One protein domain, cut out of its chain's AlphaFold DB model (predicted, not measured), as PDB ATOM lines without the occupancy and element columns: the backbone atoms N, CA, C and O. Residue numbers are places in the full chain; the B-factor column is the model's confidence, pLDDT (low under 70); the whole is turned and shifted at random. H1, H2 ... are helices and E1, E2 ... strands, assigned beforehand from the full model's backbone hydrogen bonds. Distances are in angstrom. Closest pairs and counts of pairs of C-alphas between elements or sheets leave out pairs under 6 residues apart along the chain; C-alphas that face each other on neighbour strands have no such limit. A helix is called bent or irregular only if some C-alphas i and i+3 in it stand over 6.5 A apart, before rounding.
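AT A GLANCE: This is residues 2 to 109 of the 109 residues of an uncharacterized protein of Halorubrum sp. SD626R (UniProt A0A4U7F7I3). A strongly twisted sheet of four strands makes a wall, with two helices, H2 and H3, over one of its faces and a third helix, H1, folded back beside H2 as a helical hairpin. The long link of residues 41 to 52 and the long link of residues 85 to 97 are loops between the named elements. The 108 printed residues hold three named helices and four named strands in the order H1 H2 E1 E2 E3 E4 H3; the sheet runs E1 E2 E3 E4, antiparallel throughout, and the class is mixed, helices and strands. The whole is compact, with a radius of gyration of the C-alphas of 13.2 A and spans of 38 by 30 by 22 A.

HOW THE PARTS SIT: Start with H1, residues 2 to 10, and H2, residues 16 to 29: this hairpin touches, closest at the C-alphas of Leu 4 and Thr 25, 5.9 A apart, at a shallow tilt of 21 degrees, opposite ways. H1 is not on the sheet, but only just, with 4 pairs of C-alphas within 10 A. Next come E1, residues 36 to 40, E2, residues 53 to 60, E3, residues 67 to 72, and E4, residues 79 to 84, a meander, each strand the antiparallel neighbour of the one before. Look for N 37 and O 59, 2.9 A, between E1 and E2; N 58 and O 68, 2.7 A, between E2 and E3; and N 67 and O 84, 2.8 A, between E3 and E4. H2 is on the sheet at a height over the sheet of 9.0 A; its closest C-alphas to E2 are those of Arg 23 and Leu 55, 5.4 A apart. H3, residues 98 to 107, is on the same face at a height of 9.2 A, over E3 and along the strands, at 6 degrees to E3 on the local plane. H2 and H3 are apart, but only just, at 8.4 A. Every O i to N i+4 pair is within hydrogen-bond range in H1 and H2; in H3 4 of 6 are.

IN THESE COORDINATES: Find C-alpha 2 at (15.014, -40.652, -46.173), where H1 begins. H2 runs 20.0 A from first to last C-alpha, E2 21.9 A, E3 17.2 A and E4 16.5 A. H3 runs 15.2 A to C-alpha 107 at (3.500, -26.739, -32.519); it is irregular, with C-alphas 99 and 102 7.2 A apart.

THE WHOLE: The C-alphas of Thr 12 and Ser 62, 39.0 A apart, are the two farthest apart. The printed part has no cut. The links E1 to E2 and E4 to H3 are long. Residues 87 to 97 are under 70 in pLDDT; the mean of the printed part is 85.3.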
ATOM      1  N   ARG A   2      13.711 -40.124 -45.717       79.69
ATOM      2  CA  ARG A   2      15.014 -40.652 -46.173       79.69
ATOM      3  C   ARG A   2      15.297 -40.357 -47.650       79.69
ATOM      4  O   ARG A   2      16.459 -40.169 -48.005       79.69
ATOM      5  N   THR A   3      14.267 -40.328 -48.498       83.69
ATOM      6  CA  THR A   3      14.430 -40.048 -49.931       83.69
ATOM      7  C   THR A   3      14.772 -38.583 -50.139       83.69
ATOM      8  O   THR A   3      15.768 -38.285 -50.795       83.69
ATOM      9  N   LEU A   4      14.029 -37.689 -49.478       85.75
ATOM     10  CA  LEU A   4      14.279 -36.252 -49.497       85.75
ATOM     11  C   LEU A   4      15.697 -35.914 -49.018       85.75
ATOM     12  O   LEU A   4      16.439 -35.233 -49.716       85.75
ATOM     13  N   GLN A   5      16.123 -36.458 -47.875       84.69
ATOM     14  CA  GLN A   5      17.467 -36.215 -47.342       84.69
ATOM     15  C   GLN A   5      18.570 -36.667 -48.309       84.69
ATOM     16  O   GLN A   5      19.571 -35.971 -48.492       84.69
ATOM     17  N   LYS A   6      18.386 -37.824 -48.959       85.56
ATOM     18  CA  LYS A   6      19.323 -38.318 -49.973       85.56
ATOM     19  C   LYS A   6      19.348 -37.407 -51.199       85.56
ATOM     20  O   LYS A   6      20.427 -37.167 -51.728       85.56
ATOM     21  N   GLN A   7      18.199 -36.924 -51.656       85.88
ATOM     22  CA  GLN A   7      18.113 -36.015 -52.795       85.88
ATOM     23  C   GLN A   7      18.828 -34.693 -52.507       85.88
ATOM     24  O   GLN A   7      19.728 -34.331 -53.257       85.88
ATOM     25  N   LEU A   8      18.523 -34.055 -51.374       87.00
ATOM     26  CA  LEU A   8      19.165 -32.813 -50.932       87.00
ATOM     27  C   LEU A   8      20.690 -32.956 -50.810       87.00
ATOM     28  O   LEU A   8      21.435 -32.080 -51.230       87.00
ATOM     29  N   SER A   9      21.172 -34.100 -50.316       85.69
ATOM     30  CA  SER A   9      22.616 -34.365 -50.195       85.69
ATOM     31  C   SER A   9      23.338 -34.543 -51.539       85.69
ATOM     32  O   SER A   9      24.564 -34.496 -51.573       85.69
ATOM     33  N   ASN A  10      22.604 -34.808 -52.626       85.19
ATOM     34  CA  ASN A  10      23.153 -34.955 -53.978       85.19
ATOM     35  C   ASN A  10      22.900 -33.723 -54.858       85.19
ATOM     36  O   ASN A  10      23.336 -33.721 -56.009       85.19
ATOM     37  N   LEU A  11      22.198 -32.704 -54.352       86.00
ATOM     38  CA  LEU A  11      22.059 -31.444 -55.066       86.00
ATOM     39  C   LEU A  11      23.424 -30.749 -55.145       86.00
ATOM     40  O   LEU A  11      24.185 -30.746 -54.176       86.00
ATOM     41  N   THR A  12      23.724 -30.174 -56.306       80.62
ATOM     42  CA  THR A  12      24.936 -29.375 -56.535       80.62
ATOM     43  C   THR A  12      24.597 -27.920 -56.808       80.62
ATOM     44  O   THR A  12      25.119 -27.069 -56.107       80.62
ATOM     45  N   ASP A  13      23.699 -27.668 -57.763       79.75
ATOM     46  CA  ASP A  13      23.132 -26.351 -58.055       79.75
ATOM     47  C   ASP A  13      21.628 -26.551 -58.304       79.75
ATOM     48  O   ASP A  13      21.269 -27.269 -59.247       79.75
ATOM     49  N   PRO A  14      20.737 -26.022 -57.448       79.06
ATOM     50  CA  PRO A  14      19.301 -26.147 -57.653       79.06
ATOM     51  C   PRO A  14      18.860 -25.307 -58.854       79.06
ATOM     52  O   PRO A  14      18.966 -24.083 -58.846       79.06
ATOM     53  N   ASP A  15      18.326 -25.975 -59.875       87.69
ATOM     54  CA  ASP A  15      17.501 -25.347 -60.903       87.69
ATOM     55  C   ASP A  15      16.008 -25.550 -60.593       87.69
ATOM     56  O   ASP A  15      15.634 -26.260 -59.654       87.69
ATOM     57  N   ALA A  16      15.139 -24.940 -61.404       88.81
ATOM     58  CA  ALA A  16      13.692 -25.040 -61.225       88.81
ATOM     59  C   ALA A  16      13.202 -26.501 -61.186       88.81
ATOM     60  O   ALA A  16      12.358 -26.853 -60.369       88.81
ATOM     61  N   ASN A  17      13.777 -27.378 -62.013       90.81
ATOM     62  CA  ASN A  17      13.395 -28.787 -62.063       90.81
ATOM     63  C   ASN A  17      13.835 -29.537 -60.792       90.81
ATOM     64  O   ASN A  17      13.088 -30.348 -60.248       90.81
ATOM     65  N   ALA A  18      15.032 -29.256 -60.278       90.94
ATOM     66  CA  ALA A  18      15.507 -29.808 -59.014       90.94
ATOM     67  C   ALA A  18      14.655 -29.326 -57.830       90.94
ATOM     68  O   ALA A  18      14.352 -30.117 -56.929       90.94
ATOM     69  N   ALA A  19      14.232 -28.062 -57.834       92.06
ATOM     70  CA  ALA A  19      13.340 -27.498 -56.826       92.06
ATOM     71  C   ALA A  19      11.930 -28.122 -56.897       92.06
ATOM     72  O   ALA A  19      11.417 -28.575 -55.873       92.06
ATOM     73  N   GLU A  20      11.355 -28.293 -58.090       93.38
ATOM     74  CA  GLU A  20      10.089 -29.018 -58.301       93.38
ATOM     75  C   GLU A  20      10.159 -30.469 -57.816       93.38
ATOM     76  O   GLU A  20       9.309 -30.913 -57.044       93.38
ATOM     77  N   GLN A  21      11.212 -31.205 -58.179       92.56
ATOM     78  CA  GLN A  21      11.413 -32.573 -57.691       92.56
ATOM     79  C   GLN A  21      11.573 -32.623 -56.171       92.56
ATOM     80  O   GLN A  21      11.179 -33.601 -55.528       92.56
ATOM     81  N   THR A  22      12.189 -31.597 -55.579       92.06
ATOM     82  CA  THR A  22      12.358 -31.486 -54.127       92.06
ATOM     83  C   THR A  22      11.016 -31.257 -53.450       92.06
ATOM     84  O   THR A  22      10.703 -31.978 -52.501       92.06
ATOM     85  N   ARG A  23      10.191 -30.342 -53.973       94.12
ATOM     86  CA  ARG A  23       8.809 -30.116 -53.528       94.12
ATOM     87  C   ARG A  23       7.986 -31.401 -53.601       94.12
ATOM     88  O   ARG A  23       7.352 -31.770 -52.616       94.12
ATOM     89  N   ASP A  24       8.011 -32.103 -54.729       93.50
ATOM     90  CA  ASP A  24       7.186 -33.301 -54.925       93.50
ATOM     91  C   ASP A  24       7.599 -34.426 -53.970       93.50
ATOM     92  O   ASP A  24       6.759 -35.062 -53.325       93.50
ATOM     93  N   THR A  25       8.908 -34.634 -53.813       92.06
ATOM     94  CA  THR A  25       9.448 -35.625 -52.875       92.06
ATOM     95  C   THR A  25       9.102 -35.259 -51.439       92.06
ATOM     96  O   THR A  25       8.663 -36.123 -50.676       92.06
ATOM     97  N   LEU A  26       9.238 -33.985 -51.072       90.81
ATOM     98  CA  LEU A  26       8.828 -33.475 -49.772       90.81
ATOM     99  C   LEU A  26       7.347 -33.752 -49.520       90.81
ATOM    100  O   LEU A  26       7.036 -34.389 -48.520       90.81
ATOM    101  N   LEU A  27       6.442 -33.325 -50.403       91.00
ATOM    102  CA  LEU A  27       4.997 -33.492 -50.220       91.00
ATOM    103  C   LEU A  27       4.577 -34.965 -50.149       91.00
ATOM    104  O   LEU A  27       3.609 -35.291 -49.468       91.00
ATOM    105  N   SER A  28       5.318 -35.862 -50.803       91.00
ATOM    106  CA  SER A  28       5.079 -37.307 -50.714       91.00
ATOM    107  C   SER A  28       5.489 -37.922 -49.368       91.00
ATOM    108  O   SER A  28       4.941 -38.949 -48.965       91.00
ATOM    109  N   GLU A  29       6.459 -37.320 -48.673       89.38
ATOM    110  CA  GLU A  29       7.020 -37.839 -47.420       89.38
ATOM    111  C   GLU A  29       6.593 -37.040 -46.176       89.38
ATOM    112  O   GLU A  29       6.747 -37.538 -45.056       89.38
ATOM    113  N   LEU A  30       6.093 -35.817 -46.353       87.81
ATOM    114  CA  LEU A  30       5.675 -34.910 -45.291       87.81
ATOM    115  C   LEU A  30       4.288 -35.300 -44.779       87.81
ATOM    116  O   LEU A  30       3.325 -35.404 -45.535       87.81
ATOM    117  N   SER A  31       4.169 -35.470 -43.464       89.12
ATOM    118  CA  SER A  31       2.862 -35.589 -42.813       89.12
ATOM    119  C   SER A  31       2.396 -34.193 -42.422       89.12
ATOM    120  O   SER A  31       2.934 -33.607 -41.484       89.12
ATOM    121  N   ILE A  32       1.442 -33.637 -43.166       88.44
ATOM    122  CA  ILE A  32       0.910 -32.296 -42.904       88.44
ATOM    123  C   ILE A  32      -0.129 -32.398 -41.774       88.44
ATOM    124  O   ILE A  32      -1.050 -33.215 -41.893       88.44
ATOM    125  N   PRO A  33      -0.007 -31.614 -40.685       90.38
ATOM    126  CA  PRO A  33      -0.986 -31.635 -39.601       90.38
ATOM    127  C   PRO A  33      -2.387 -31.243 -40.081       90.38
ATOM    128  O   PRO A  33      -2.549 -30.500 -41.050       90.38
ATOM    129  N   ALA A  34      -3.417 -31.748 -39.398       91.56
ATOM    130  CA  ALA A  34      -4.801 -31.617 -39.848       91.56
ATOM    131  C   ALA A  34      -5.290 -30.163 -39.925       91.56
ATOM    132  O   ALA A  34      -6.190 -29.887 -40.720       91.56
ATOM    133  N   ASP A  35      -4.702 -29.256 -39.150       92.62
ATOM    134  CA  ASP A  35      -5.094 -27.844 -39.095       92.62
ATOM    135  C   ASP A  35      -4.431 -27.004 -40.187       92.62
ATOM    136  O   ASP A  35      -4.815 -25.860 -40.400       92.62
ATOM    137  N   TRP A  36      -3.507 -27.586 -40.951       93.62
ATOM    138  CA  TRP A  36      -2.836 -26.923 -42.062       93.62
ATOM    139  C   TRP A  36      -3.339 -27.437 -43.409       93.62
ATOM    140  O   TRP A  36      -3.828 -28.564 -43.558       93.62
ATOM    141  N   THR A  37      -3.246 -26.590 -44.425       94.88
ATOM    142  CA  THR A  37      -3.535 -26.948 -45.813       94.88
ATOM    143  C   THR A  37      -2.486 -26.360 -46.741       94.88
ATOM    144  O   THR A  37      -1.939 -25.302 -46.452       94.88
ATOM    145  N   VAL A  38      -2.191 -27.055 -47.838       95.31
ATOM    146  CA  VAL A  38      -1.305 -26.545 -48.891       95.31
ATOM    147  C   VAL A  38      -2.097 -25.553 -49.732       95.31
ATOM    148  O   VAL A  38      -3.167 -25.905 -50.229       95.31
ATOM    149  N   ILE A  39      -1.578 -24.338 -49.885       94.94
ATOM    150  CA  ILE A  39      -2.237 -23.262 -50.638       94.94
ATOM    151  C   ILE A  39      -1.469 -22.831 -51.885       94.94
ATOM    152  O   ILE A  39      -2.079 -22.295 -52.804       94.94
ATOM    153  N   GLU A  40      -0.165 -23.090 -51.937       94.94
ATOM    154  CA  GLU A  40       0.688 -22.675 -53.045       94.94
ATOM    155  C   GLU A  40       1.780 -23.713 -53.275       94.94
ATOM    156  O   GLU A  40       2.383 -24.210 -52.327       94.94
ATOM    157  N   THR A  41       1.993 -24.085 -54.531       94.31
ATOM    158  CA  THR A  41       2.963 -25.118 -54.932       94.31
ATOM    159  C   THR A  41       3.806 -24.692 -56.122       94.31
ATOM    160  O   THR A  41       4.601 -25.494 -56.611       94.31
ATOM    161  N   ASP A  42       3.598 -23.481 -56.633       93.31
ATOM    162  CA  ASP A  42       4.351 -22.967 -57.766       93.31
ATOM    163  C   ASP A  42       5.776 -22.695 -57.294       93.31
ATOM    164  O   ASP A  42       5.992 -21.970 -56.333       93.31
ATOM    165  N   VAL A  43       6.745 -23.362 -57.918       93.06
ATOM    166  CA  VAL A  43       8.151 -23.248 -57.534       93.06
ATOM    167  C   VAL A  43       8.744 -22.037 -58.226       93.06
ATOM    168  O   VAL A  43       8.714 -21.937 -59.453       93.06
ATOM    169  N   GLU A  44       9.326 -21.143 -57.443       93.62
ATOM    170  CA  GLU A  44       9.947 -19.924 -57.944       93.62
ATOM    171  C   GLU A  44      11.161 -19.537 -57.104       93.62
ATOM    172  O   GLU A  44      11.308 -19.965 -55.961       93.62
ATOM    173  N   MET A  45      12.060 -18.741 -57.682       91.12
ATOM    174  CA  MET A  45      13.129 -18.131 -56.896       91.12
ATOM    175  C   MET A  45      12.542 -17.008 -56.046       91.12
ATOM    176  O   MET A  45      11.758 -16.194 -56.542       91.12
ATOM    177  N   ALA A  46      12.962 -16.946 -54.788       87.56
ATOM    178  CA  ALA A  46      12.702 -15.819 -53.918       87.56
ATOM    179  C   ALA A  46      13.180 -14.528 -54.602       87.56
ATOM    180  O   ALA A  46      14.226 -14.490 -55.251       87.56
ATOM    181  N   GLN A  47      12.383 -13.464 -54.493       80.31
ATOM    182  CA  GLN A  47      12.676 -12.172 -55.131       80.31
ATOM    183  C   GLN A  47      13.703 -11.331 -54.354       80.31
ATOM    184  O   GLN A  47      13.889 -10.149 -54.648       80.31
ATOM    185  N   ASP A  48      14.333 -11.914 -53.341       78.88
ATOM    186  CA  ASP A  48      15.398 -11.300 -52.565       78.88
ATOM    187  C   ASP A  48      16.782 -11.634 -53.162       78.88
ATOM    188  O   ASP A  48      16.917 -12.174 -54.260       78.88
ATOM    189  N   GLU A  49      17.840 -11.245 -52.453       76.88
ATOM    190  CA  GLU A  49      19.218 -11.519 -52.869       76.88
ATOM    191  C   GLU A  49      19.697 -12.928 -52.470       76.88
ATOM    192  O   GLU A  49      20.867 -13.239 -52.690       76.88
ATOM    193  N   THR A  50      18.852 -13.773 -51.857       80.75
ATOM    194  CA  THR A  50      19.287 -15.086 -51.348       80.75
ATOM    195  C   THR A  50      19.286 -16.166 -52.417       80.75
ATOM    196  O   THR A  50      19.955 -17.178 -52.235       80.75
ATOM    197  N   GLN A  51      18.563 -15.943 -53.522       86.31
ATOM    198  CA  GLN A  51      18.365 -16.918 -54.599       86.31
ATOM    199  C   GLN A  51      17.775 -18.257 -54.114       86.31
ATOM    200  O   GLN A  51      17.899 -19.284 -54.787       86.31
ATOM    201  N   ASP A  52      17.118 -18.260 -52.953       90.62
ATOM    202  CA  ASP A  52      16.460 -19.446 -52.426       90.62
ATOM    203  C   ASP A  52      15.272 -19.832 -53.311       90.62
ATOM    204  O   ASP A  52      14.611 -18.989 -53.914       90.62
ATOM    205  N   TRP A  53      14.955 -21.121 -53.369       93.81
ATOM    206  CA  TRP A  53      13.802 -21.604 -54.122       93.81
ATOM    207  C   TRP A  53      12.611 -21.782 -53.198       93.81
ATOM    208  O   TRP A  53      12.627 -22.648 -52.325       93.81
ATOM    209  N   PHE A  54      11.554 -21.009 -53.408       93.75
ATOM    210  CA  PHE A  54      10.261 -21.287 -52.805       93.75
ATOM    211  C   PHE A  54       9.718 -22.618 -53.340       93.75
ATOM    212  O   PHE A  54       9.758 -22.893 -54.542       93.75
ATOM    213  N   LEU A  55       9.236 -23.466 -52.431       94.00
ATOM    214  CA  LEU A  55       8.743 -24.802 -52.759       94.00
ATOM    215  C   LEU A  55       7.237 -24.934 -52.565       94.00
ATOM    216  O   LEU A  55       6.551 -25.516 -53.405       94.00
ATOM    217  N   VAL A  56       6.746 -24.507 -51.402       95.19
ATOM    218  CA  VAL A  56       5.362 -24.736 -50.990       95.19
ATOM    219  C   VAL A  56       4.939 -23.768 -49.888       95.19
ATOM    220  O   VAL A  56       5.697 -23.496 -48.953       95.19
ATOM    221  N   GLY A  57       3.696 -23.303 -49.987       94.81
ATOM    222  CA  GLY A  57       3.004 -22.499 -48.991       94.81
ATOM    223  C   GLY A  57       1.904 -23.295 -48.291       94.81
ATOM    224  O   GLY A  57       1.136 -24.031 -48.921       94.81
ATOM    225  N   PHE A  58       1.797 -23.108 -46.982       94.31
ATOM    226  CA  PHE A  58       0.753 -23.650 -46.126       94.31
ATOM    227  C   PHE A  58      -0.050 -22.522 -45.481       94.31
ATOM    228  O   PHE A  58       0.469 -21.443 -45.198       94.31
ATOM    229  N   GLN A  59      -1.312 -22.801 -45.189       95.19
ATOM    230  CA  GLN A  59      -2.190 -21.906 -44.447       95.19
ATOM    231  C   GLN A  59      -2.898 -22.666 -43.337       95.19
ATOM    232  O   GLN A  59      -3.311 -23.819 -43.523       95.19
ATOM    233  N   HIS A  60      -3.055 -22.010 -42.194       93.81
ATOM    234  CA  HIS A  60      -3.820 -22.551 -41.088       93.81
ATOM    235  C   HIS A  60      -5.328 -22.441 -41.372       93.81
ATOM    236  O   HIS A  60      -5.847 -21.397 -41.762       93.81
ATOM    237  N   LYS A  61      -6.068 -23.533 -41.180       92.75
ATOM    238  CA  LYS A  61      -7.490 -23.644 -41.553       92.75
ATOM    239  C   LYS A  61      -8.400 -22.762 -40.709       92.75
ATOM    240  O   LYS A  61      -9.420 -22.291 -41.206       92.75
ATOM    241  N   SER A  62      -8.062 -22.587 -39.435       91.50
ATOM    242  CA  SER A  62      -8.842 -21.773 -38.496       91.50
ATOM    243  C   SER A  62      -8.332 -20.339 -38.375       91.50
ATOM    244  O   SER A  62      -9.035 -19.514 -37.801       91.50
ATOM    245  N   ASP A  63      -7.152 -20.047 -38.928       90.12
ATOM    246  CA  ASP A  63      -6.532 -18.722 -38.905       90.12
ATOM    247  C   ASP A  63      -5.857 -18.427 -40.259       90.12
ATOM    248  O   ASP A  63      -4.676 -18.716 -40.443       90.12
ATOM    249  N   PRO A  64      -6.595 -17.891 -41.246       88.44
ATOM    250  CA  PRO A  64      -6.069 -17.655 -42.592       88.44
ATOM    251  C   PRO A  64      -4.917 -16.641 -42.670       88.44
ATOM    252  O   PRO A  64      -4.206 -16.604 -43.685       88.44
ATOM    253  N   ASP A  65      -4.744 -15.824 -41.632       88.19
ATOM    254  CA  ASP A  65      -3.643 -14.867 -41.525       88.19
ATOM    255  C   ASP A  65      -2.353 -15.556 -41.057       88.19
ATOM    256  O   ASP A  65      -1.263 -15.023 -41.250       88.19
ATOM    257  N   LYS A  66      -2.453 -16.780 -40.521       89.94
ATOM    258  CA  LYS A  66      -1.316 -17.632 -40.182       89.94
ATOM    259  C   LYS A  66      -0.913 -18.506 -41.368       89.94
ATOM    260  O   LYS A  66      -1.660 -19.381 -41.827       89.94
ATOM    261  N   ARG A  67       0.297 -18.276 -41.865       92.12
ATOM    262  CA  ARG A  67       0.856 -18.924 -43.054       92.12
ATOM    263  C   ARG A  67       2.214 -19.522 -42.756       92.12
ATOM    264  O   ARG A  67       2.880 -19.153 -41.793       92.12
ATOM    265  N   ALA A  68       2.619 -20.464 -43.590       91.38
ATOM    266  CA  ALA A  68       3.966 -20.988 -43.558       91.38
ATOM    267  C   ALA A  68       4.508 -21.147 -44.971       91.38
ATOM    268  O   ALA A  68       3.811 -21.667 -45.835       91.38
ATOM    269  N   SER A  69       5.753 -20.758 -45.192       92.38
ATOM    270  CA  SER A  69       6.408 -20.856 -46.498       92.38
ATOM    271  C   SER A  69       7.687 -21.656 -46.360       92.38
ATOM    272  O   SER A  69       8.483 -21.417 -45.449       92.38
ATOM    273  N   LEU A  70       7.875 -22.629 -47.246       92.00
ATOM    274  CA  LEU A  70       9.040 -23.499 -47.238       92.00
ATOM    275  C   LEU A  70       9.938 -23.225 -48.441       92.00
ATOM    276  O   LEU A  70       9.480 -23.236 -49.584       92.00
ATOM    277  N   PHE A  71      11.227 -23.073 -48.163       92.06
ATOM    278  CA  PHE A  71      12.261 -22.764 -49.138       92.06
ATOM    279  C   PHE A  71      13.345 -23.842 -49.163       92.06
ATOM    280  O   PHE A  71      13.646 -24.465 -48.144       92.06
ATOM    281  N   LEU A  72      13.953 -24.044 -50.327       92.00
ATOM    282  CA  LEU A  72      15.224 -24.732 -50.511       92.00
ATOM    283  C   LEU A  72      16.324 -23.679 -50.606       92.00
ATOM    284  O   LEU A  72      16.340 -22.886 -51.543       92.00
ATOM    285  N   LEU A  73      17.245 -23.707 -49.648       89.38
ATOM    286  CA  LEU A  73      18.296 -22.706 -49.557       89.38
ATOM    287  C   LEU A  73      19.386 -22.925 -50.606       89.38
ATOM    288  O   LEU A  73      19.942 -24.033 -50.698       89.38
ATOM    289  N   GLU A  74      19.753 -21.864 -51.322       83.75
ATOM    290  CA  GLU A  74      20.866 -21.905 -52.272       83.75
ATOM    291  C   GLU A  74      22.190 -22.206 -51.534       83.75
ATOM    292  O   GLU A  74      22.421 -21.809 -50.386       83.75
ATOM    293  N   GLY A  75      23.059 -23.014 -52.148       81.12
ATOM    294  CA  GLY A  75      24.397 -23.360 -51.651       81.12
ATOM    295  C   GLY A  75      24.457 -24.341 -50.471       81.12
ATOM    296  O   GLY A  75      25.394 -25.136 -50.386       81.12
ATOM    297  N   SER A  76      23.478 -24.327 -49.557       81.62
ATOM    298  CA  SER A  76      23.422 -25.279 -48.432       81.62
ATOM    299  C   SER A  76      22.539 -26.499 -48.695       81.62
ATOM    300  O   SER A  76      22.694 -27.511 -48.006       81.62
ATOM    301  N   HIS A  77      21.623 -26.403 -49.664       85.12
ATOM    302  CA  HIS A  77      20.648 -27.439 -50.027       85.12
ATOM    303  C   HIS A  77      19.820 -27.934 -48.834       85.12
ATOM    304  O   HIS A  77      19.406 -29.092 -48.769       85.12
ATOM    305  N   LYS A  78      19.597 -27.055 -47.854       87.12
ATOM    306  CA  LYS A  78      18.729 -27.316 -46.706       87.12
ATOM    307  C   LYS A  78      17.335 -26.785 -46.978       87.12
ATOM    308  O   LYS A  78      17.164 -25.859 -47.762       87.12
ATOM    309  N   LEU A  79      16.355 -27.374 -46.302       89.62
ATOM    310  CA  LEU A  79      14.999 -26.843 -46.300       89.62
ATOM    311  C   LEU A  79      14.826 -25.887 -45.134       89.62
ATOM    312  O   LEU A  79      15.350 -26.149 -44.049       89.62
ATOM    313  N   GLN A  80      14.084 -24.814 -45.380       89.00
ATOM    314  CA  GLN A  80      13.821 -23.779 -44.404       89.00
ATOM    315  C   GLN A  80      12.343 -23.401 -44.368       89.00
ATOM    316  O   GLN A  80      11.799 -22.974 -45.383       89.00
ATOM    317  N   LEU A  81      11.695 -23.578 -43.211       89.81
ATOM    318  CA  LEU A  81      10.289 -23.218 -42.994       89.81
ATOM    319  C   LEU A  81      10.204 -21.897 -42.239       89.81
ATOM    320  O   LEU A  81      10.788 -21.772 -41.165       89.81
ATOM    321  N   TYR A  82       9.425 -20.965 -42.768       88.25
ATOM    322  CA  TYR A  82       9.065 -19.719 -42.105       88.25
ATOM    323  C   TYR A  82       7.592 -19.749 -41.732       88.25
ATOM    324  O   TYR A  82       6.778 -20.164 -42.553       88.25
ATOM    325  N   ILE A  83       7.257 -19.303 -40.521       87.62
ATOM    326  CA  ILE A  83       5.873 -19.112 -40.075       87.62
ATOM    327  C   ILE A  83       5.600 -17.611 -40.015       87.62
ATOM    328  O   ILE A  83       6.314 -16.880 -39.331       87.62
ATOM    329  N   GLU A  84       4.559 -17.176 -40.710       85.62
ATOM    330  CA  GLU A  84       4.016 -15.823 -40.662       85.62
ATOM    331  C   GLU A  84       2.730 -15.870 -39.829       85.62
ATOM    332  O   GLU A  84       1.849 -16.693 -40.088       85.62
ATOM    333  N   SER A  85       2.629 -15.055 -38.782       78.19
ATOM    334  CA  SER A  85       1.455 -15.020 -37.906       78.19
ATOM    335  C   SER A  85       1.206 -13.594 -37.421       78.19
ATOM    336  O   SER A  85       2.151 -12.932 -37.008       78.19
ATOM    337  N   PRO A  86      -0.050 -13.122 -37.393       70.00
ATOM    338  CA  PRO A  86      -0.370 -11.760 -36.961       70.00
ATOM    339  C   PRO A  86      -0.100 -11.506 -35.468       70.00
ATOM    340  O   PRO A  86      -0.075 -10.357 -35.035       70.00
ATOM    341  N   GLU A  87       0.070 -12.562 -34.667       67.25
ATOM    342  CA  GLU A  87       0.302 -12.464 -33.221       67.25
ATOM    343  C   GLU A  87       1.776 -12.212 -32.861       67.25
ATOM    344  O   GLU A  87       2.062 -11.766 -31.750       67.25
ATOM    345  N   ASN A  88       2.699 -12.450 -33.799       57.00
ATOM    346  CA  ASN A  88       4.125 -12.167 -33.667       57.00
ATOM    347  C   ASN A  88       4.601 -11.425 -34.922       57.00
ATOM    348  O   ASN A  88       4.742 -12.024 -35.981       57.00
ATOM    349  N   ASP A  89       4.922 -10.136 -34.776       53.22
ATOM    350  CA  ASP A  89       5.634  -9.352 -35.807       53.22
ATOM    351  C   ASP A  89       7.030  -9.941 -36.130       53.22
ATOM    352  O   ASP A  89       7.672  -9.559 -37.108       53.22
ATOM    353  N   ASP A  90       7.509 -10.877 -35.302       50.69
ATOM    354  CA  ASP A  90       8.731 -11.639 -35.515       50.69
ATOM    355  C   ASP A  90       8.427 -12.962 -36.228       50.69
ATOM    356  O   ASP A  90       7.740 -13.844 -35.703       50.69
ATOM    357  N   TRP A  91       9.009 -13.119 -37.416       59.62
ATOM    358  CA  TRP A  91       9.132 -14.404 -38.095       59.62
ATOM    359  C   TRP A  91       9.733 -15.428 -37.125       59.62
ATOM    360  O   TRP A  91      10.845 -15.230 -36.626       59.62
ATOM    361  N   SER A  92       9.012 -16.520 -36.848       60.06
ATOM    362  CA  SER A  92       9.537 -17.620 -36.030       60.06
ATOM    363  C   SER A  92      10.885 -18.085 -36.586       60.06
ATOM    364  O   SER A  92      11.043 -18.168 -37.807       60.06
ATOM    365  N   GLU A  93      11.849 -18.399 -35.707       58.41
ATOM    366  CA  GLU A  93      13.174 -18.842 -36.149       58.41
ATOM    367  C   GLU A  93      13.047 -20.010 -37.147       58.41
ATOM    368  O   GLU A  93      12.379 -21.007 -36.855       58.41
ATOM    369  N   PRO A  94      13.671 -19.906 -38.330       62.81
ATOM    370  CA  PRO A  94      13.515 -20.911 -39.363       62.81
ATOM    371  C   PRO A  94      14.082 -22.275 -38.942       62.81
ATOM    372  O   PRO A  94      15.248 -22.362 -38.544       62.81
ATOM    373  N   THR A  95      13.320 -23.365 -39.117       66.06
ATOM    374  CA  THR A  95      13.917 -24.713 -39.018       66.06
ATOM    375  C   THR A  95      14.850 -24.947 -40.203       66.06
ATOM    376  O   THR A  95      14.531 -24.565 -41.321       66.06
ATOM    377  N   ARG A  96      16.010 -25.567 -39.971       64.94
ATOM    378  CA  ARG A  96      16.980 -25.945 -41.018       64.94
ATOM    379  C   ARG A  96      17.020 -27.451 -41.271       64.94
ATOM    380  O   ARG A  96      17.913 -27.925 -41.983       64.94
ATOM    381  N   ASP A  97      16.120 -28.200 -40.641       69.75
ATOM    382  CA  ASP A  97      16.021 -29.647 -40.772       69.75
ATOM    383  C   ASP A  97      14.652 -30.019 -41.337       69.75
ATOM    384  O   ASP A  97      13.600 -29.715 -40.773       69.75
ATOM    385  N   SER A  98      14.665 -30.723 -42.467       70.56
ATOM    386  CA  SER A  98      13.439 -31.189 -43.095       70.56
ATOM    387  C   SER A  98      12.643 -32.122 -42.180       70.56
ATOM    388  O   SER A  98      11.415 -32.092 -42.222       70.56
ATOM    389  N   ALA A  99      13.312 -32.880 -41.303       76.62
ATOM    390  CA  ALA A  99      12.682 -33.778 -40.336       76.62
ATOM    391  C   ALA A  99      11.801 -33.060 -39.304       76.62
ATOM    392  O   ALA A  99      10.902 -33.682 -38.737       76.62
ATOM    393  N   GLU A 100      12.033 -31.770 -39.073       83.81
ATOM    394  CA  GLU A 100      11.326 -30.988 -38.058       83.81
ATOM    395  C   GLU A 100      10.100 -30.256 -38.613       83.81
ATOM    396  O   GLU A 100       9.254 -29.838 -37.828       83.81
ATOM    397  N   ILE A 101       9.940 -30.164 -39.941       85.25
ATOM    398  CA  ILE A 101       8.861 -29.394 -40.592       85.25
ATOM    399  C   ILE A 101       7.478 -29.781 -40.043       85.25
ATOM    400  O   ILE A 101       6.694 -28.912 -39.669       85.25
ATOM    401  N   THR A 102       7.175 -31.081 -39.943       85.38
ATOM    402  CA  THR A 102       5.895 -31.551 -39.380       85.38
ATOM    403  C   THR A 102       5.730 -31.161 -37.909       85.38
ATOM    404  O   THR A 102       4.621 -30.821 -37.498       85.38
ATOM    405  N   SER A 103       6.804 -31.222 -37.113       86.25
ATOM    406  CA  SER A 103       6.755 -30.861 -35.691       86.25
ATOM    407  C   SER A 103       6.465 -29.376 -35.528       86.25
ATOM    408  O   SER A 103       5.537 -29.028 -34.815       86.25
ATOM    409  N   VAL A 104       7.173 -28.521 -36.271       85.94
ATOM    410  CA  VAL A 104       6.975 -27.067 -36.232       85.94
ATOM    411  C   VAL A 104       5.556 -26.695 -36.656       85.94
ATOM    412  O   VAL A 104       4.894 -25.931 -35.962       85.94
ATOM    413  N   LEU A 105       5.034 -27.271 -37.745       85.44
ATOM    414  CA  LEU A 105       3.639 -27.032 -38.132       85.44
ATOM    415  C   LEU A 105       2.659 -27.470 -37.030       85.44
ATOM    416  O   LEU A 105       1.669 -26.787 -36.803       85.44
ATOM    417  N   SER A 106       2.941 -28.573 -36.329       86.69
ATOM    418  CA  SER A 106       2.082 -29.073 -35.244       86.69
ATOM    419  C   SER A 106       2.152 -28.209 -33.981       86.69
ATOM    420  O   SER A 106       1.138 -28.029 -33.318       86.69
ATOM    421  N   ASP A 107       3.322 -27.663 -33.649       85.69
ATOM    422  CA  ASP A 107       3.500 -26.739 -32.519       85.69
ATOM    423  C   ASP A 107       2.793 -25.396 -32.769       85.69
ATOM    424  O   ASP A 107       2.447 -24.677 -31.832       85.69
ATOM    425  N   HIS A 108       2.558 -25.079 -34.045       81.50
ATOM    426  CA  HIS A 108       1.831 -23.907 -34.516       81.50
ATOM    427  C   HIS A 108       0.416 -24.237 -35.051       81.50
ATOM    428  O   HIS A 108      -0.158 -23.401 -35.753       81.50
ATOM    429  N   SER A 109      -0.150 -25.407 -34.737       78.56
ATOM    430  CA  SER A 109      -1.591 -25.703 -34.896       78.56
ATOM    431  C   SER A 109      -2.459 -25.000 -33.842       78.56
ATOM    432  O   SER A 109      -1.897 -24.478 -32.852       78.56
TER     433      SER A 109